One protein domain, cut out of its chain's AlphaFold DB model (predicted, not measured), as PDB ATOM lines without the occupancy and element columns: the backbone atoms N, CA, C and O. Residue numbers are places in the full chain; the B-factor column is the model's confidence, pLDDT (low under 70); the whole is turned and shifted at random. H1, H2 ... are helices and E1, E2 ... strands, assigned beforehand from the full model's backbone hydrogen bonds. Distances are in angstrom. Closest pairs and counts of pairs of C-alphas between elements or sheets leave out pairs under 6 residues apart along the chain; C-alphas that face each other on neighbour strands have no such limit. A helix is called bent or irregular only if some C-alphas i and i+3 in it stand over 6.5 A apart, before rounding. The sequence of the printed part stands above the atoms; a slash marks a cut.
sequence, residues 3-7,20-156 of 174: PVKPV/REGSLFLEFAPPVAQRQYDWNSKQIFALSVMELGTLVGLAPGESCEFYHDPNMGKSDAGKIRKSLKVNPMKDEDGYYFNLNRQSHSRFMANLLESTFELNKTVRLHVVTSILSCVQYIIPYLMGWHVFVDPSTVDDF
ATOM      1  N   PRO A   3     251.285 257.378 185.797       95.62
ATOM      2  CA  PRO A   3     252.118 258.572 185.864       95.62
ATOM      3  C   PRO A   3     253.545 258.273 185.397       95.62
ATOM      4  O   PRO A   3     254.100 257.206 185.670       95.62
ATOM      5  N   VAL A   4     254.142 259.236 184.711       95.00
ATOM      6  CA  VAL A   4     255.545 259.261 184.318       95.00
ATOM      7  C   VAL A   4     256.173 260.438 185.032       95.00
ATOM      8  O   VAL A   4     255.711 261.568 184.888       95.00
ATOM      9  N   LYS A   5     257.209 260.154 185.815       93.25
ATOM     10  CA  LYS A   5     257.867 261.151 186.652       93.25
ATOM     11  C   LYS A   5     258.514 262.261 185.802       93.25
ATOM     12  O   LYS A   5     258.959 261.970 184.680       93.25
ATOM     13  N   PRO A   6     258.580 263.500 186.322       94.94
ATOM     14  CA  PRO A   6     259.437 264.529 185.748       94.94
ATOM     15  C   PRO A   6     260.907 264.101 185.772       94.94
ATOM     16  O   PRO A   6     261.295 263.173 186.482       94.94
ATOM     17  N   VAL A   7     261.717 264.777 184.968       91.12
ATOM     18  CA  VAL A   7     263.168 264.596 184.905       91.12
ATOM     19  C   VAL A   7     263.822 265.896 185.338       91.12
ATOM     20  O   VAL A   7     263.453 266.964 184.849       91.12
ATOM     21  N   ARG A  20     262.361 268.250 182.187       93.69
ATOM     22  CA  ARG A  20     261.188 267.758 181.491       93.69
ATOM     23  C   ARG A  20     260.111 267.467 182.510       93.69
ATOM     24  O   ARG A  20     260.325 266.689 183.437       93.69
ATOM     25  N   GLU A  21     258.939 268.034 182.281       96.12
ATOM     26  CA  GLU A  21     257.753 267.708 183.057       96.12
ATOM     27  C   GLU A  21     257.422 266.212 182.989       96.12
ATOM     28  O   GLU A  21     257.774 265.479 182.053       96.12
ATOM     29  N   GLY A  22     256.711 265.755 184.010       96.38
ATOM     30  CA  GLY A  22     256.061 264.464 183.994       96.38
ATOM     31  C   GLY A  22     254.921 264.413 182.974       96.38
ATOM     32  O   GLY A  22     254.516 265.404 182.372       96.38
ATOM     33  N   SER A  23     254.371 263.222 182.783       97.44
ATOM     34  CA  SER A  23     253.188 263.020 181.938       97.44
ATOM     35  C   SER A  23     252.320 261.902 182.500       97.44
ATOM     36  O   SER A  23     252.729 261.178 183.405       97.44
ATOM     37  N   LEU A  24     251.115 261.735 181.966       97.69
ATOM     38  CA  LEU A  24     250.224 260.642 182.340       97.69
ATOM     39  C   LEU A  24     249.943 259.756 181.136       97.69
ATOM     40  O   LEU A  24     249.358 260.191 180.148       97.69
ATOM     41  N   PHE A  25     250.337 258.490 181.212       96.56
ATOM     42  CA  PHE A  25     250.063 257.531 180.151       96.56
ATOM     43  C   PHE A  25     248.657 256.956 180.300       96.56
ATOM     44  O   PHE A  25     248.304 256.340 181.316       96.56
ATOM     45  N   LEU A  26     247.869 257.118 179.243       95.25
ATOM     46  CA  LEU A  26     246.630 256.393 179.024       95.25
ATOM     47  C   LEU A  26     246.925 255.184 178.139       95.25
ATOM     48  O   LEU A  26     247.458 255.321 177.041       95.25
ATOM     49  N   GLU A  27     246.590 253.997 178.636       94.31
ATOM     50  CA  GLU A  27     246.836 252.733 177.948       94.31
ATOM     51  C   GLU A  27     245.504 252.105 177.548       94.31
ATOM     52  O   GLU A  27     244.641 251.864 178.395       94.31
ATOM     53  N   PHE A  28     245.346 251.829 176.258       94.06
ATOM     54  CA  PHE A  28     244.138 251.263 175.677       94.06
ATOM     55  C   PHE A  28     244.476 249.919 175.041       94.06
ATOM     56  O   PHE A  28     245.241 249.862 174.080       94.06
ATOM     57  N   ALA A  29     243.902 248.839 175.565       93.75
ATOM     58  CA  ALA A  29     244.072 247.496 175.021       93.75
ATOM     59  C   ALA A  29     242.799 247.032 174.286       93.75
ATOM     60  O   ALA A  29     241.685 247.237 174.799       93.75
ATOM     61  N   PRO A  30     242.929 246.419 173.094       92.50
ATOM     62  CA  PRO A  30     241.793 245.844 172.387       92.50
ATOM     63  C   PRO A  30     241.228 244.626 173.141       92.50
ATOM     64  O   PRO A  30     241.983 243.879 173.770       92.50
ATOM     65  N   PRO A  31     239.899 244.420 173.124       92.12
ATOM     66  CA  PRO A  31     239.291 243.226 173.699       92.12
ATOM     67  C   PRO A  31     239.586 242.001 172.822       92.12
ATOM     68  O   PRO A  31     239.505 242.087 171.601       92.12
ATOM     69  N   VAL A  32     239.879 240.860 173.447       94.69
ATOM     70  CA  VAL A  32     240.045 239.563 172.753       94.69
ATOM     71  C   VAL A  32     238.957 238.556 173.108       94.69
ATOM     72  O   VAL A  32     238.617 237.701 172.299       94.69
ATOM     73  N   ALA A  33     238.374 238.678 174.299       93.25
ATOM     74  CA  ALA A  33     237.217 237.908 174.739       93.25
ATOM     75  C   ALA A  33     236.476 238.678 175.843       93.25
ATOM     76  O   ALA A  33     236.873 239.781 176.236       93.25
ATOM     77  N   GLN A  34     235.397 238.103 176.379       94.00
ATOM     78  CA  GLN A  34     234.662 238.708 177.487       94.00
ATOM     79  C   GLN A  34     235.599 238.946 178.682       94.00
ATOM     80  O   GLN A  34     236.118 238.004 179.275       94.00
ATOM     81  N   ARG A  35     235.807 240.225 179.033       92.06
ATOM     82  CA  ARG A  35     236.709 240.679 180.113       92.06
ATOM     83  C   ARG A  35     238.188 240.295 179.924       92.06
ATOM     84  O   ARG A  35     238.944 240.349 180.887       92.06
ATOM     85  N   GLN A  36     238.610 239.960 178.706       94.94
ATOM     86  CA  GLN A  36     240.013 239.711 178.368       94.94
ATOM     87  C   GLN A  36     240.483 240.721 177.325       94.94
ATOM     88  O   GLN A  36     239.765 241.019 176.367       94.94
ATOM     89  N   TYR A  37     241.698 241.230 177.506       95.00
ATOM     90  CA  TYR A  37     242.276 242.281 176.673       95.00
ATOM     91  C   TYR A  37     243.695 241.904 176.259       95.00
ATOM     92  O   TYR A  37     244.461 241.397 177.081       95.00
ATOM     93  N   ASP A  38     244.050 242.175 175.004       95.56
ATOM     94  CA  ASP A  38     245.413 241.980 174.511       95.56
ATOM     95  C   ASP A  38     246.282 243.195 174.849       95.56
ATOM     96  O   ASP A  38     246.334 244.192 174.127       95.56
ATOM     97  N   TRP A  39     246.975 243.104 175.980       94.19
ATOM     98  CA  TRP A  39     247.893 244.143 176.440       94.19
ATOM     99  C   TRP A  39     249.191 244.230 175.629       94.19
ATOM    100  O   TRP A  39     249.872 245.252 175.727       94.19
ATOM    101  N   ASN A  40     249.526 243.224 174.812       95.25
ATOM    102  CA  ASN A  40     250.696 243.282 173.931       95.25
ATOM    103  C   ASN A  40     250.442 244.209 172.735       95.25
ATOM    104  O   ASN A  40     251.349 244.910 172.296       95.25
ATOM    105  N   SER A  41     249.193 244.284 172.271       91.38
ATOM    106  CA  SER A  41     248.759 245.190 171.196       91.38
ATOM    107  C   SER A  41     248.221 246.533 171.707       91.38
ATOM    108  O   SER A  41     247.552 247.266 170.967       91.38
ATOM    109  N   LYS A  42     248.480 246.880 172.979       93.75
ATOM    110  CA  LYS A  42     247.981 248.124 173.575       93.75
ATOM    111  C   LYS A  42     248.510 249.358 172.847       93.75
ATOM    112  O   LYS A  42     249.647 249.401 172.382       93.75
ATOM    113  N   GLN A  43     247.699 250.404 172.827       94.19
ATOM    114  CA  GLN A  43     248.104 251.733 172.397       94.19
ATOM    115  C   GLN A  43     248.259 252.654 173.600       94.19
ATOM    116  O   GLN A  43     247.476 252.601 174.547       94.19
ATOM    117  N   ILE A  44     249.280 253.506 173.545       94.44
ATOM    118  CA  ILE A  44     249.585 254.481 174.592       94.44
ATOM    119  C   ILE A  44     249.396 255.888 174.031       94.44
ATOM    120  O   ILE A  44     249.912 256.197 172.948       94.44
ATOM    121  N   PHE A  45     248.700 256.733 174.786       96.81
ATOM    122  CA  PHE A  45     248.612 258.176 174.580       96.81
ATOM    123  C   PHE A  45     249.144 258.866 175.839       96.81
ATOM    124  O   PHE A  45     248.670 258.586 176.939       96.81
ATOM    125  N   ALA A  46     250.174 259.697 175.698       96.88
ATOM    126  CA  ALA A  46     250.743 260.434 176.821       96.88
ATOM    127  C   ALA A  46     250.022 261.775 176.932       96.88
ATOM    128  O   ALA A  46     249.906 262.458 175.932       96.88
ATOM    129  N   LEU A  47     249.548 262.154 178.113       97.94
ATOM    130  CA  LEU A  47     249.021 263.495 178.353       97.94
ATOM    131  C   LEU A  47     250.081 264.330 179.065       97.94
ATOM    132  O   LEU A  47     250.592 263.922 180.114       97.94
ATOM    133  N   SER A  48     250.417 265.476 178.481       97.62
ATOM    134  CA  SER A  48     251.220 266.521 179.120       97.62
ATOM    135  C   SER A  48     250.446 267.198 180.254       97.62
ATOM    136  O   SER A  48     249.224 267.072 180.345       97.62
ATOM    137  N   VAL A  49     251.141 267.955 181.107       97.25
ATOM    138  CA  VAL A  49     250.505 268.729 182.187       97.25
ATOM    139  C   VAL A  49     249.427 269.669 181.639       97.25
ATOM    140  O   VAL A  49     248.340 269.750 182.207       97.25
ATOM    141  N   MET A  50     249.682 270.313 180.498       96.94
ATOM    142  CA  MET A  50     248.719 271.208 179.853       96.94
ATOM    143  C   MET A  50     247.449 270.481 179.403       96.94
ATOM    144  O   MET A  50     246.344 270.933 179.691       96.94
ATOM    145  N   GLU A  51     247.587 269.329 178.746       98.06
ATOM    146  CA  GLU A  51     246.435 268.532 178.297       98.06
ATOM    147  C   GLU A  51     245.650 267.952 179.479       98.06
ATOM    148  O   GLU A  51     244.423 267.862 179.430       98.06
ATOM    149  N   LEU A  52     246.341 267.603 180.568       97.56
ATOM    150  CA  LEU A  52     245.699 267.233 181.829       97.56
ATOM    151  C   LEU A  52     244.924 268.405 182.433       97.56
ATOM    152  O   LEU A  52     243.817 268.198 182.924       97.56
ATOM    153  N   GLY A  53     245.458 269.624 182.348       96.44
ATOM    154  CA  GLY A  53     244.752 270.847 182.718       96.44
ATOM    155  C   GLY A  53     243.471 271.041 181.907       96.44
ATOM    156  O   GLY A  53     242.415 271.279 182.488       96.44
ATOM    157  N   THR A  54     243.527 270.851 180.585       96.56
ATOM    158  CA  THR A  54     242.333 270.871 179.722       96.56
ATOM    159  C   THR A  54     241.319 269.804 180.132       96.56
ATOM    160  O   THR A  54     240.138 270.107 180.249       96.56
ATOM    161  N   LEU A  55     241.767 268.573 180.398       94.62
ATOM    162  CA  LEU A  55     240.889 267.472 180.805       94.62
ATOM    163  C   LEU A  55     240.195 267.746 182.151       94.62
ATOM    164  O   LEU A  55     239.023 267.429 182.316       94.62
ATOM    165  N   VAL A  56     240.911 268.327 183.115       95.12
ATOM    166  CA  VAL A  56     240.356 268.713 184.424       95.12
ATOM    167  C   VAL A  56     239.419 269.913 184.321       95.12
ATOM    168  O   VAL A  56     238.456 269.993 185.079       95.12
ATOM    169  N   GLY A  57     239.707 270.840 183.409       93.06
ATOM    170  CA  GLY A  57     238.929 272.058 183.197       93.06
ATOM    171  C   GLY A  57     237.674 271.885 182.340       93.06
ATOM    172  O   GLY A  57     236.960 272.865 182.163       93.06
ATOM    173  N   LEU A  58     237.406 270.684 181.814       90.69
ATOM    174  CA  LEU A  58     236.199 270.391 181.035       90.69
ATOM    175  C   LEU A  58     234.937 270.694 181.849       90.69
ATOM    176  O   LEU A  58     234.694 270.068 182.886       90.69
ATOM    177  N   ALA A  59     234.101 271.608 181.355       88.81
ATOM    178  CA  ALA A  59     232.779 271.802 181.930       88.81
ATOM    179  C   ALA A  59     231.847 270.624 181.568       88.81
ATOM    180  O   ALA A  59     232.081 269.911 180.585       88.81
ATOM    181  N   PRO A  60     230.767 270.387 182.339       86.00
ATOM    182  CA  PRO A  60     229.777 269.371 181.992       86.00
ATOM    183  C   PRO A  60     229.234 269.571 180.571       86.00
ATOM    184  O   PRO A  60     228.787 270.661 180.222       86.00
ATOM    185  N   GLY A  61     229.273 268.517 179.755       87.38
ATOM    186  CA  GLY A  61     228.798 268.564 178.368       87.38
ATOM    187  C   GLY A  61     229.813 269.110 177.357       87.38
ATOM    188  O   GLY A  61     229.521 269.140 176.162       87.38
ATOM    189  N   GLU A  62     231.013 269.502 177.786       93.62
ATOM    190  CA  GLU A  62     232.081 269.899 176.870       93.62
ATOM    191  C   GLU A  62     232.878 268.701 176.354       93.62
ATOM    192  O   GLU A  62     232.848 267.598 176.899       93.62
ATOM    193  N   SER A  63     233.596 268.926 175.258       95.56
ATOM    194  CA  SER A  63     234.481 267.941 174.643       95.56
ATOM    195  C   SER A  63     235.881 268.515 174.491       95.56
ATOM    196  O   SER A  63     236.042 269.719 174.304       95.56
ATOM    197  N   CYS A  64     236.894 267.655 174.503       96.56
ATOM    198  CA  CYS A  64     238.255 268.043 174.149       96.56
ATOM    199  C   CYS A  64     238.884 267.024 173.199       96.56
ATOM    200  O   CYS A  64     238.496 265.852 173.150       96.56
ATOM    201  N   GLU A  65     239.881 267.471 172.442       98.06
ATOM    202  CA  GLU A  65     240.653 266.607 171.563       98.06
ATOM    203  C   GLU A  65     242.134 266.975 171.588       98.06
ATOM    204  O   GLU A  65     242.501 268.149 171.564       98.06
ATOM    205  N   PHE A  66     242.976 265.946 171.598       97.94
ATOM    206  CA  PHE A  66     244.428 266.065 171.607       97.94
ATOM    207  C   PHE A  66     245.025 265.363 170.394       97.94
ATOM    208  O   PHE A  66     244.559 264.287 170.016       97.94
ATOM    209  N   TYR A  67     246.084 265.933 169.816       97.44
ATOM    210  CA  TYR A  67     246.732 265.430 168.603       97.44
ATOM    211  C   TYR A  67     248.233 265.281 168.801       97.44
ATOM    212  O   TYR A  67     248.927 266.245 169.114       97.44
ATOM    213  N   HIS A  68     248.743 264.069 168.601       96.81
ATOM    214  CA  HIS A  68     250.143 263.724 168.826       96.81
ATOM    215  C   HIS A  68     250.760 263.112 167.574       96.81
ATOM    216  O   HIS A  68     250.212 262.182 166.981       96.81
ATOM    217  N   ASP A  69     251.959 263.570 167.230       93.62
ATOM    218  CA  ASP A  69     252.851 262.906 166.283       93.62
ATOM    219  C   ASP A  69     254.147 262.526 167.019       93.62
ATOM    220  O   ASP A  69     254.945 263.406 167.349       93.62
ATOM    221  N   PRO A  70     254.382 261.228 167.298       91.12
ATOM    222  CA  PRO A  70     255.580 260.772 168.011       91.12
ATOM    223  C   PRO A  70     256.907 261.124 167.321       91.12
ATOM    224  O   PRO A  70     257.964 261.093 167.957       91.12
ATOM    225  N   ASN A  71     256.859 261.416 166.021       90.69
ATOM    226  CA  ASN A  71     258.013 261.745 165.200       90.69
ATOM    227  C   ASN A  71     258.059 263.231 164.831       90.69
ATOM    228  O   ASN A  71     258.858 263.603 163.971       90.69
ATOM    229  N   MET A  72     257.242 264.081 165.462       91.00
ATOM    230  CA  MET A  72     257.294 265.523 165.239       91.00
ATOM    231  C   MET A  72     258.729 266.040 165.422       91.00
ATOM    232  O   MET A  72     259.412 265.688 166.384       91.00
ATOM    233  N   GLY A  73     259.203 266.841 164.465       89.69
ATOM    234  CA  GLY A  73     260.575 267.364 164.448       89.69
ATOM    235  C   GLY A  73     261.662 266.361 164.026       89.69
ATOM    236  O   GLY A  73     262.838 266.714 164.032       89.69
ATOM    237  N   LYS A  74     261.300 265.130 163.643       92.62
ATOM    238  CA  LYS A  74     262.214 264.106 163.102       92.62
ATOM    239  C   LYS A  74     261.922 263.845 161.621       92.62
ATOM    240  O   LYS A  74     260.907 264.280 161.085       92.62
ATOM    241  N   SER A  75     262.786 263.072 160.961       89.50
ATOM    242  CA  SER A  75     262.648 262.702 159.540       89.50
ATOM    243  C   SER A  75     261.346 261.964 159.201       89.50
ATOM    244  O   SER A  75     260.913 261.966 158.053       89.50
ATOM    245  N   ASP A  76     260.729 261.329 160.198       89.38
ATOM    246  CA  ASP A  76     259.514 260.525 160.056       89.38
ATOM    247  C   ASP A  76     258.242 261.250 160.523       89.38
ATOM    248  O   ASP A  76     257.211 260.604 160.742       89.38
ATOM    249  N   ALA A  77     258.304 262.575 160.685       89.44
ATOM    250  CA  ALA A  77     257.139 263.396 160.988       89.44
ATOM    251  C   ALA A  77     256.011 263.165 159.965       89.44
ATOM    252  O   ALA A  77     256.228 262.962 158.769       89.44
ATOM    253  N   GLY A  78     254.778 263.158 160.453       88.06
ATOM    254  CA  GLY A  78     253.548 262.934 159.707       88.06
ATOM    255  C   GLY A  78     253.215 261.465 159.458       88.06
ATOM    256  O   GLY A  78     252.063 261.173 159.130       88.06
ATOM    257  N   LYS A  79     254.166 260.534 159.642       89.62
ATOM    258  CA  LYS A  79     253.941 259.101 159.386       89.62
ATOM    259  C   LYS A  79     253.050 258.443 160.429       89.62
ATOM    260  O   LYS A  79     252.337 257.507 160.095       89.62
ATOM    261  N   ILE A  80     253.071 258.900 161.679       91.25
ATOM    262  CA  ILE A  80     252.181 258.401 162.731       91.25
ATOM    263  C   ILE A  80     251.436 259.587 163.315       91.25
ATOM    264  O   ILE A  80     252.046 260.555 163.750       91.25
ATOM    265  N   ARG A  81     250.112 259.484 163.373       94.00
ATOM    266  CA  ARG A  81     249.253 260.474 164.014       94.00
ATOM    267  C   ARG A  81     248.368 259.769 165.015       94.00
ATOM    268  O   ARG A  81     247.773 258.741 164.705       94.00
ATOM    269  N   LYS A  82     248.300 260.304 166.222       96.19
ATOM    270  CA  LYS A  82     247.382 259.854 167.257       96.19
ATOM    271  C   LYS A  82     246.433 260.991 167.576       96.19
ATOM    272  O   LYS A  82     246.891 262.122 167.716       96.19
ATOM    273  N   SER A  83     245.154 260.691 167.738       97.31
ATOM    274  CA  SER A  83     244.219 261.616 168.357       97.31
ATOM    275  C   SER A  83     243.466 260.951 169.493       97.31
ATOM    276  O   SER A  83     243.137 259.765 169.430       97.31
ATOM    277  N   LEU A  84     243.240 261.710 170.558       97.88
ATOM    278  CA  LEU A  84     242.411 261.301 171.679       97.88
ATOM    279  C   LEU A  84     241.269 262.299 171.809       97.88
ATOM    280  O   LEU A  84     241.511 263.454 172.151       97.88
ATOM    281  N   LYS A  85     240.042 261.844 171.561       97.44
ATOM    282  CA  LYS A  85     238.820 262.627 171.760       97.44
ATOM    283  C   LYS A  85     238.138 262.209 173.050       97.44
ATOM    284  O   LYS A  85     237.981 261.012 173.304       97.44
ATOM    285  N   VAL A  86     237.685 263.191 173.815       96.25
ATOM    286  CA  VAL A  86     236.852 263.010 175.001       96.25
ATOM    287  C   VAL A  86     235.554 263.767 174.760       96.25
ATOM    288  O   VAL A  86     235.580 264.988 174.655       96.25
ATOM    289  N   ASN A  87     234.441 263.048 174.623       95.81
ATOM    290  CA  ASN A  87     233.123 263.629 174.330       95.81
ATOM    291  C   ASN A  87     232.103 263.203 175.393       95.81
ATOM    292  O   ASN A  87     232.175 262.056 175.841       95.81
ATOM    293  N   PRO A  88     231.130 264.044 175.766       94.56
ATOM    294  CA  PRO A  88     230.083 263.667 176.705       94.56
ATOM    295  C   PRO A  88     229.148 262.626 176.082       94.56
ATOM    296  O   PRO A  88     228.960 262.557 174.862       94.56
ATOM    297  N   MET A  89     228.542 261.801 176.926       92.75
ATOM    298  CA  MET A  89     227.460 260.916 176.506       92.75
ATOM    299  C   MET A  89     226.138 261.690 176.392       92.75
ATOM    300  O   MET A  89     225.928 262.681 177.083       92.75
ATOM    301  N   LYS A  90     225.228 261.236 175.517       87.56
ATOM    302  CA  LYS A  90     223.929 261.905 175.279       87.56
ATOM    303  C   LYS A  90     223.013 261.926 176.505       87.56
ATOM    304  O   LYS A  90     222.138 262.771 176.589       87.56
ATOM    305  N   ASP A  91     223.175 260.945 177.379       85.88
ATOM    306  CA  ASP A  91     222.463 260.775 178.644       85.88
ATOM    307  C   ASP A  91     223.170 261.471 179.818       85.88
ATOM    308  O   ASP A  91     222.710 261.354 180.948       85.88
ATOM    309  N   GLU A  92     224.281 262.174 179.558       80.56
ATOM    310  CA  GLU A  92     225.093 262.902 180.542       80.56
ATOM    311  C   GLU A  92     225.662 262.033 181.691       80.56
ATOM    312  O   GLU A  92     226.286 262.554 182.612       80.56
ATOM    313  N   ASP A  93     225.559 260.696 181.615       89.19
ATOM    314  CA  ASP A  93     226.077 259.760 182.638       89.19
ATOM    315  C   ASP A  93     227.548 259.356 182.399       89.19
ATOM    316  O   ASP A  93     228.044 258.341 182.902       89.19
ATOM    317  N   GLY A  94     228.297 260.142 181.626       92.19
ATOM    318  CA  GLY A  94     229.715 259.886 181.410       92.19
ATOM    319  C   GLY A  94     230.283 260.475 180.132       92.19
ATOM    320  O   GLY A  94     229.729 261.394 179.533       92.19
ATOM    321  N   TYR A  95     231.423 259.917 179.725       94.88
ATOM    322  CA  TYR A  95     232.197 260.362 178.574       94.88
ATOM    323  C   TYR A  95     232.666 259.184 177.712       94.88
ATOM    324  O   TYR A  95     232.943 258.084 178.200       94.88
ATOM    325  N   TYR A  96     232.811 259.437 176.416       94.06
ATOM    326  CA  TYR A  96     233.501 258.578 175.467       94.06
ATOM    327  C   TYR A  96     234.949 259.023 175.323       94.06
ATOM    328  O   TYR A  96     235.212 260.153 174.924       94.06
ATOM    329  N   PHE A  97     235.876 258.106 175.576       95.44
ATOM    330  CA  PHE A  97     237.285 258.245 175.237       95.44
ATOM    331  C   PHE A  97     237.537 257.476 173.941       95.44
ATOM    332  O   PHE A  97     237.433 256.246 173.912       95.44
ATOM    333  N   ASN A  98     237.850 258.199 172.870       95.88
ATOM    334  CA  ASN A  98     238.163 257.648 171.557       95.88
ATOM    335  C   ASN A  98     239.641 257.881 171.255       95.88
ATOM    336  O   ASN A  98     240.061 259.019 171.065       95.88
ATOM    337  N   LEU A  99     240.420 256.802 171.221       96.19
ATOM    338  CA  LEU A  99     241.803 256.831 170.767       96.19
ATOM    339  C   LEU A  99     241.859 256.372 169.314       96.19
ATOM    340  O   LEU A  99     241.557 255.214 169.022       96.19
ATOM    341  N   ASN A 100     242.322 257.249 168.433       94.62
ATOM    342  CA  ASN A 100     242.626 256.936 167.049       94.62
ATOM    343  C   ASN A 100     244.144 256.981 166.829       94.62
ATOM    344  O   ASN A 100     244.819 257.911 167.268       94.62
ATOM    345  N   ARG A 101     244.699 255.976 166.151       93.44
ATOM    346  CA  ARG A 101     246.073 255.976 165.644       93.44
ATOM    347  C   ARG A 101     246.050 255.684 164.153       93.44
ATOM    348  O   ARG A 101     245.709 254.579 163.744       93.44
ATOM    349  N   GLN A 102     246.528 256.637 163.369       91.06
ATOM    350  CA  GLN A 102     246.769 256.494 161.942       91.06
ATOM    351  C   GLN A 102     248.264 256.313 161.702       91.06
ATOM    352  O   GLN A 102     249.095 257.011 162.291       91.06
ATOM    353  N   SER A 103     248.613 255.374 160.835       86.44
ATOM    354  CA  SER A 103     249.977 255.169 160.364       86.44
ATOM    355  C   SER A 103     249.989 255.201 158.847       86.44
ATOM    356  O   SER A 103     249.244 254.463 158.211       86.44
ATOM    357  N   HIS A 104     250.871 256.018 158.293       82.25
ATOM    358  CA  HIS A 104     251.140 256.153 156.873       82.25
ATOM    359  C   HIS A 104     252.521 255.554 156.613       82.25
ATOM    360  O   HIS A 104     253.542 256.101 157.035       82.25
ATOM    361  N   SER A 105     252.561 254.403 155.949       67.69
ATOM    362  CA  SER A 105     253.804 253.761 155.525       67.69
ATOM    363  C   SER A 105     253.915 253.812 154.007       67.69
ATOM    364  O   SER A 105     252.921 253.664 153.302       67.69
ATOM    365  N   ARG A 106     255.125 254.016 153.484       59.66
ATOM    366  CA  ARG A 106     255.396 253.860 152.052       59.66
ATOM    367  C   ARG A 106     256.067 252.515 151.833       59.66
ATOM    368  O   ARG A 106     257.178 252.310 152.312       59.66
ATOM    369  N   PHE A 107     255.419 251.632 151.081       59.75
ATOM    370  CA  PHE A 107     256.030 250.394 150.608       59.75
ATOM    371  C   PHE A 107     256.009 250.380 149.082       59.75
ATOM    372  O   PHE A 107     254.937 250.443 148.484       59.75
ATOM    373  N   MET A 108     257.193 250.326 148.461       52.12
ATOM    374  CA  MET A 108     257.369 250.144 147.010       52.12
ATOM    375  C   MET A 108     256.434 251.038 146.167       52.12
ATOM    376  O   MET A 108     255.658 250.552 145.354       52.12
ATOM    377  N   ALA A 109     256.497 252.354 146.412       60.50
ATOM    378  CA  ALA A 109     255.705 253.426 145.781       60.50
ATOM    379  C   ALA A 109     254.216 253.557 146.175       60.50
ATOM    380  O   ALA A 109     253.624 254.590 145.866       60.50
ATOM    381  N   ASN A 110     253.635 252.623 146.934       60.16
ATOM    382  CA  ASN A 110     252.262 252.746 147.436       60.16
ATOM    383  C   ASN A 110     252.219 253.324 148.859       60.16
ATOM    384  O   ASN A 110     253.032 252.964 149.718       60.16
ATOM    385  N   LEU A 111     251.254 254.216 149.108       68.56
ATOM    386  CA  LEU A 111     250.905 254.679 150.449       68.56
ATOM    387  C   LEU A 111     249.980 253.640 151.091       68.56
ATOM    388  O   LEU A 111     248.879 253.399 150.604       68.56
ATOM    389  N   LEU A 112     250.448 253.005 152.159       69.19
ATOM    390  CA  LEU A 112     249.660 252.108 152.992       69.19
ATOM    391  C   LEU A 112     249.226 252.874 154.239       69.19
ATOM    392  O   LEU A 112     250.066 253.312 155.030       69.19
ATOM    393  N   GLU A 113     247.917 253.014 154.405       75.75
ATOM    394  CA  GLU A 113     247.301 253.634 155.572       75.75
ATOM    395  C   GLU A 113     246.728 252.548 156.478       75.75
ATOM    396  O   GLU A 113     245.966 251.686 156.039       75.75
ATOM    397  N   SER A 114     247.106 252.568 157.754       76.44
ATOM    398  CA  SER A 114     246.509 251.707 158.774       76.44
ATOM    399  C   SER A 114     245.908 252.566 159.875       76.44
ATOM    400  O   SER A 114     246.627 253.366 160.483       76.44
ATOM    401  N   THR A 115     244.632 252.347 160.173       78.44
ATOM    402  CA  THR A 115     243.919 253.031 161.254       78.44
ATOM    403  C   THR A 115     243.597 252.042 162.362       78.44
ATOM    404  O   THR A 115     243.098 250.948 162.114       78.44
ATOM    405  N   PHE A 116     243.885 252.438 163.595       83.44
ATOM    406  CA  PHE A 116     243.491 251.737 164.805       83.44
ATOM    407  C   PHE A 116     242.589 252.656 165.620       83.44
ATOM    408  O   PHE A 116     242.965 253.796 165.889       83.44
ATOM    409  N   GLU A 117     241.428 252.163 166.034       84.50
ATOM    410  CA  GLU A 117     240.463 252.937 166.805       84.50
ATOM    411  C   GLU A 117     239.989 252.142 168.025       84.50
ATOM    412  O   GLU A 117     239.555 250.996 167.906       84.50
ATOM    413  N   LEU A 118     240.065 252.753 169.209       85.50
ATOM    414  CA  LEU A 118     239.494 252.211 170.438       85.50
ATOM    415  C   LEU A 118     238.563 253.223 171.089       85.50
ATOM    416  O   LEU A 118     238.978 254.304 171.495       85.50
ATOM    417  N   ASN A 119     237.315 252.799 171.253       86.69
ATOM    418  CA  ASN A 119     236.268 253.536 171.939       86.69
ATOM    419  C   ASN A 119     236.029 252.939 173.325       86.69
ATOM    420  O   ASN A 119     235.827 251.727 173.460       86.69
ATOM    421  N   LYS A 120     236.049 253.781 174.360       88.69
ATOM    422  CA  LYS A 120     235.718 253.392 175.733       88.69
ATOM    423  C   LYS A 120     234.719 254.364 176.336       88.69
ATOM    424  O   LYS A 120     234.982 255.557 176.434       88.69
ATOM    425  N   THR A 121     233.593 253.822 176.776       88.50
ATOM    426  CA  THR A 121     232.620 254.536 177.599       88.50
ATOM    427  C   THR A 121     233.079 254.507 179.048       88.50
ATOM    428  O   THR A 121     233.381 253.438 179.584       88.50
ATOM    429  N   VAL A 122     233.131 255.672 179.680       88.88
ATOM    430  CA  VAL A 122     233.538 255.839 181.074       88.88
ATOM    431  C   VAL A 122     232.424 256.577 181.802       88.88
ATOM    432  O   VAL A 122     232.110 257.715 181.471       88.88
ATOM    433  N   ARG A 123     231.814 255.904 182.781       92.06
ATOM    434  CA  ARG A 123     230.697 256.435 183.576       92.06
ATOM    435  C   ARG A 123     231.141 257.630 184.414       92.06
ATOM    436  O   ARG A 123     232.297 257.677 184.841       92.06
ATOM    437  N   LEU A 124     230.212 258.533 184.719       87.44
ATOM    438  CA  LEU A 124     230.490 259.796 185.404       87.44
ATOM    439  C   LEU A 124     231.287 259.606 186.702       87.44
ATOM    440  O   LEU A 124     232.322 260.236 186.879       87.44
ATOM    441  N   HIS A 125     230.893 258.658 187.557       89.31
ATOM    442  CA  HIS A 125     231.602 258.390 188.818       89.31
ATOM    443  C   HIS A 125     233.073 257.968 188.620       89.31
ATOM    444  O   HIS A 125     233.939 258.293 189.437       89.31
ATOM    445  N   VAL A 126     233.377 257.253 187.529       91.12
ATOM    446  CA  VAL A 126     234.751 256.872 187.173       91.12
ATOM    447  C   VAL A 126     235.505 258.090 186.653       91.12
ATOM    448  O   VAL A 126     236.646 258.299 187.054       91.12
ATOM    449  N   VAL A 127     234.871 258.919 185.817       89.44
ATOM    450  CA  VAL A 127     235.467 260.171 185.325       89.44
ATOM    451  C   VAL A 127     235.810 261.100 186.487       89.44
ATOM    452  O   VAL A 127     236.949 261.538 186.579       89.44
ATOM    453  N   THR A 128     234.897 261.329 187.432       91.12
ATOM    454  CA  THR A 128     235.164 262.162 188.617       91.12
ATOM    455  C   THR A 128     236.349 261.638 189.430       91.12
ATOM    456  O   THR A 128     237.209 262.415 189.841       91.12
ATOM    457  N   SER A 129     236.441 260.315 189.610       93.50
ATOM    458  CA  SER A 129     237.576 259.683 190.299       93.50
ATOM    459  C   SER A 129     238.892 259.920 189.549       93.50
ATOM    460  O   SER A 129     239.900 260.273 190.155       93.50
ATOM    461  N   ILE A 130     238.872 259.780 188.220       92.25
ATOM    462  CA  ILE A 130     240.019 260.064 187.351       92.25
ATOM    463  C   ILE A 130     240.452 261.527 187.487       92.25
ATOM    464  O   ILE A 130     241.632 261.778 187.712       92.25
ATOM    465  N   LEU A 131     239.521 262.480 187.387       93.31
ATOM    466  CA  LEU A 131     239.827 263.910 187.472       93.31
ATOM    467  C   LEU A 131     240.407 264.288 188.838       93.31
ATOM    468  O   LEU A 131     241.374 265.043 188.891       93.31
ATOM    469  N   SER A 132     239.892 263.706 189.925       95.38
ATOM    470  CA  SER A 132     240.451 263.896 191.268       95.38
ATOM    471  C   SER A 132     241.901 263.400 191.358       95.38
ATOM    472  O   SER A 132     242.774 264.115 191.851       95.38
ATOM    473  N   CYS A 133     242.202 262.218 190.805       95.50
ATOM    474  CA  CYS A 133     243.578 261.733 190.724       95.50
ATOM    475  C   CYS A 133     244.463 262.638 189.854       95.50
ATOM    476  O   CYS A 133     245.613 262.876 190.210       95.50
ATOM    477  N   VAL A 134     243.949 263.145 188.728       95.69
ATOM    478  CA  VAL A 134     244.701 264.044 187.839       95.69
ATOM    479  C   VAL A 134     245.037 265.360 188.544       95.69
ATOM    480  O   VAL A 134     246.194 265.773 188.529       95.69
ATOM    481  N   GLN A 135     244.064 265.979 189.218       95.94
ATOM    482  CA  GLN A 135     244.274 267.185 190.024       95.94
ATOM    483  C   GLN A 135     245.358 266.977 191.085       95.94
ATOM    484  O   GLN A 135     246.226 267.831 191.249       95.94
ATOM    485  N   TYR A 136     245.347 265.822 191.757       95.94
ATOM    486  CA  TYR A 136     246.358 265.480 192.754       95.94
ATOM    487  C   TYR A 136     247.768 265.345 192.159       95.94
ATOM    488  O   TYR A 136     248.727 265.816 192.764       95.94
ATOM    489  N   ILE A 137     247.925 264.724 190.983       96.06
ATOM    490  CA  ILE A 137     249.261 264.462 190.419       96.06
ATOM    491  C   ILE A 137     249.870 265.650 189.669       96.06
ATOM    492  O   ILE A 137     251.087 265.664 189.509       96.06
ATOM    493  N   ILE A 138     249.088 266.633 189.201       96.50
ATOM    494  CA  ILE A 138     249.608 267.764 188.401       96.50
ATOM    495  C   ILE A 138     250.806 268.465 189.076       96.50
ATOM    496  O   ILE A 138     251.852 268.555 188.431       96.50
ATOM    497  N   PRO A 139     250.747 268.864 190.364       95.25
ATOM    498  CA  PRO A 139     251.895 269.474 191.041       95.25
ATOM    499  C   PRO A 139     253.131 268.563 191.084       95.25
ATOM    500  O   PRO A 139     254.268 269.036 191.028       95.25
ATOM    501  N   TYR A 140     252.934 267.242 191.136       95.00
ATOM    502  CA  TYR A 140     254.030 266.277 191.097       95.00
ATOM    503  C   TYR A 140     254.656 266.189 189.705       95.00
ATOM    504  O   TYR A 140     255.877 266.180 189.578       95.00
ATOM    505  N   LEU A 141     253.837 266.185 188.650       96.00
ATOM    506  CA  LEU A 141     254.322 266.192 187.267       96.00
ATOM    507  C   LEU A 141     255.069 267.491 186.925       96.00
ATOM    508  O   LEU A 141     256.033 267.443 186.167       96.00
ATOM    509  N   MET A 142     254.678 268.616 187.525       95.88
ATOM    510  CA  MET A 142     255.366 269.908 187.398       95.88
ATOM    511  C   MET A 142     256.630 270.030 188.262       95.88
ATOM    512  O   MET A 142     257.320 271.041 188.198       95.88
ATOM    513  N   GLY A 143     256.929 269.044 189.113       92.19
ATOM    514  CA  GLY A 143     258.077 269.118 190.017       92.19
ATOM    515  C   GLY A 143     257.883 270.028 191.236       92.19
ATOM    516  O   GLY A 143     258.829 270.238 191.979       92.19
ATOM    517  N   TRP A 144     256.681 270.545 191.503       93.06
ATOM    518  CA  TRP A 144     256.449 271.468 192.628       93.06
ATOM    519  C   TRP A 144     256.557 270.797 193.995       93.06
ATOM    520  O   TRP A 144     256.903 271.447 194.974       93.06
ATOM    521  N   HIS A 145     256.304 269.493 194.062       87.88
ATOM    522  CA  HIS A 145     256.530 268.693 195.266       87.88
ATOM    523  C   HIS A 145     257.967 268.813 195.799       87.88
ATOM    524  O   HIS A 145     258.139 268.948 197.003       87.88
ATOM    525  N   VAL A 146     258.964 268.884 194.911       84.81
ATOM    526  CA  VAL A 146     260.378 269.105 195.261       84.81
ATOM    527  C   VAL A 146     260.607 270.482 195.890       84.81
ATOM    528  O   VAL A 146     261.431 270.630 196.783       84.81
ATOM    529  N   PHE A 147     259.869 271.503 195.454       79.62
ATOM    530  CA  PHE A 147     259.961 272.838 196.049       79.62
ATOM    531  C   PHE A 147     259.310 272.899 197.438       79.62
ATOM    532  O   PHE A 147     259.810 273.582 198.326       79.62
ATOM    533  N   VAL A 148     258.180 272.206 197.616       82.12
ATOM    534  CA  VAL A 148     257.433 272.183 198.885       82.12
ATOM    535  C   VAL A 148     258.144 271.334 199.938       82.12
ATOM    536  O   VAL A 148     258.147 271.697 201.111       82.12
ATOM    537  N   ASP A 149     258.743 270.223 199.517       78.31
ATOM    538  CA  ASP A 149     259.516 269.331 200.367       78.31
ATOM    539  C   ASP A 149     260.813 268.917 199.650       78.31
ATOM    540  O   ASP A 149     260.834 267.921 198.917       78.31
ATOM    541  N   PRO A 150     261.906 269.673 199.855       66.19
ATOM    542  CA  PRO A 150     263.200 269.378 199.249       66.19
ATOM    543  C   PRO A 150     263.771 268.014 199.641       66.19
ATOM    544  O   PRO A 150     264.545 267.466 198.869       66.19
ATOM    545  N   SER A 151     263.351 267.411 200.762       64.38
ATOM    546  CA  SER A 151     263.799 266.058 201.134       64.38
ATOM    547  C   SER A 151     263.278 264.978 200.177       64.38
ATOM    548  O   SER A 151     263.850 263.899 200.062       64.38
ATOM    549  N   THR A 152     262.233 265.282 199.395       60.88
ATOM    550  CA  THR A 152     261.784 264.402 198.306       60.88
ATOM    551  C   THR A 152     262.751 264.381 197.124       60.88
ATOM    552  O   THR A 152     262.633 263.504 196.272       60.88
ATOM    553  N   VAL A 153     263.709 265.316 197.060       53.97
ATOM    554  CA  VAL A 153     264.803 265.303 196.082       53.97
ATOM    555  C   VAL A 153     265.797 264.198 196.397       53.97
ATOM    556  O   VAL A 153     266.274 263.581 195.453       53.97
ATOM    557  N   ASP A 154     266.036 263.885 197.673       47.88
ATOM    558  CA  ASP A 154     266.985 262.844 198.095       47.88
ATOM    559  C   ASP A 154     266.571 261.446 197.594       47.88
ATOM    560  O   ASP A 154     267.416 260.624 197.238       47.88
ATOM    561  N   ASP A 155     265.262 261.203 197.434       52.03
ATOM    562  CA  ASP A 155     264.711 259.997 196.789       52.03
ATOM    563  C   ASP A 155     265.017 259.918 195.271       52.03
ATOM    564  O   ASP A 155     264.858 258.863 194.643       52.03
ATOM    565  N   PHE A 156     265.432 261.029 194.651       51.94
ATOM    566  CA  PHE A 156     265.754 261.155 193.224       51.94
ATOM    567  C   PHE A 156     267.226 261.458 192.933       51.94
ATOM    568  O   PHE A 156     267.698 261.141 191.838       51.94
TER     569      PHE A 156
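AT A GLANCE: This is residues 3 to 7 and 20 to 156 of the 174 residues of an uncharacterized protein of Marchantia polymorpha subsp. ruderalis (UniProt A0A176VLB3). A twisted sheet of four strands, E4 to E7, is crossed over one face by a short two-strand sheet, E1 and E3, making a sandwich that is only partly face to face, and two helices, H1 and H2, run side by side next to both sheets. The long hairpin of E6 and E7 reaches to one end of the longest axis, and the small helices H3 and H4 lie at the other. The printed part has 142 residues with four named helices and seven named strands, in the order E1 E2 E3 H1 E4 E5 E6 E7 H2 H3 H4, of mixed class. The larger sheet runs E4 E5 E6 E7, all antiparallel. The whole is only just loose, close to compact, with a radius of gyration of the C-alphas of 17.7 A and spans of 56 by 43 by 30 A.

IN THESE COORDINATES: Start in the larger sheet with E6, residues 94 to 107: find C-alpha 94 at (229.715, 259.886, 181.410), from where the strand runs 41.6 A. E7, residues 110 to 123, comes back over 42.2 A. Earlier along the chain are E4, residues 64 to 68, and E5, residues 80 to 88, which measures 26.7 A. For the smaller sheet, find E1, residues 23 to 28, beginning at C-alpha 23 at (253.188, 263.020, 181.938), and E3, residues 43 to 47; E2, residues 31 to 33, lies between them along the chain. H1 is residues 49 to 56, 10.4 A long. H2, residues 124 to 141, is 24.7 A long, with a kink of 28 degrees near residue 135; it is irregular, with C-alphas 136 and 139 at 7.0 A. H3 is residues 144 to 148, and H4, residues 150 to 153, ends at C-alpha 153 at (264.803, 265.303, 196.082).

HOW THE PARTS SIT: Look first at E4 E5 E6 E7, a meander, each strand the antiparallel neighbour of the one before; E4 and E7 are its edge strands. In the hairpin E6 and E7, N 99 and O 118 are 2.9 A apart, within hydrogen-bond range; so are N 83 and O 100 in the hairpin E5 and E6, at 2.8 A, and N 66 and O 84 in the hairpin E4 and E5, at 2.9 A. The sheet E1 E3 forms a sandwich with it, two sheets face to face, the facing parts 9.3 A centre to centre and the strands at 78 degrees. E1 and E3 are antiparallel, with N 26 and O 45 at 2.8 A. Between the sheets, the closest C-alphas of E3 and E5 are those of Phe 45 and Leu 84, 7.5 A. E1 runs on into E2 at 37 degrees; E2 pairs with no named strand, but its residues 31 to 33 pair with residues 36 to 37. H1 only grazes the larger sheet with residues 51 to 55, and H2 with residues 124 to 130. H1 and H2 touch, closest at the C-alphas of Val 56 and Leu 131, 5.7 A, with a shallow tilt of 25 degrees, opposite ways. H3 and H4 touch only at the corner, and only just, with 3 pairs of C-alphas within 8 A, the closest being Val 146 and Thr 152 at 5.8 A. Every O i to N i+4 pair is within hydrogen-bond range in H1 and H3, and 12 of 14 in H2; H4 is too short for one.

THE WHOLE: The two C-alphas farthest apart are those of Ala 109 and Ser 151, 57.4 A. Residues 8 to 19 are not printed, and C-alphas 7 and 20 across this cut are 5.1 A apart. The link from E4 to E5, 11 residues, is long. Mean pLDDT of the printed part is 88.9; residues 105 to 112 and 150 to 156 are under 70.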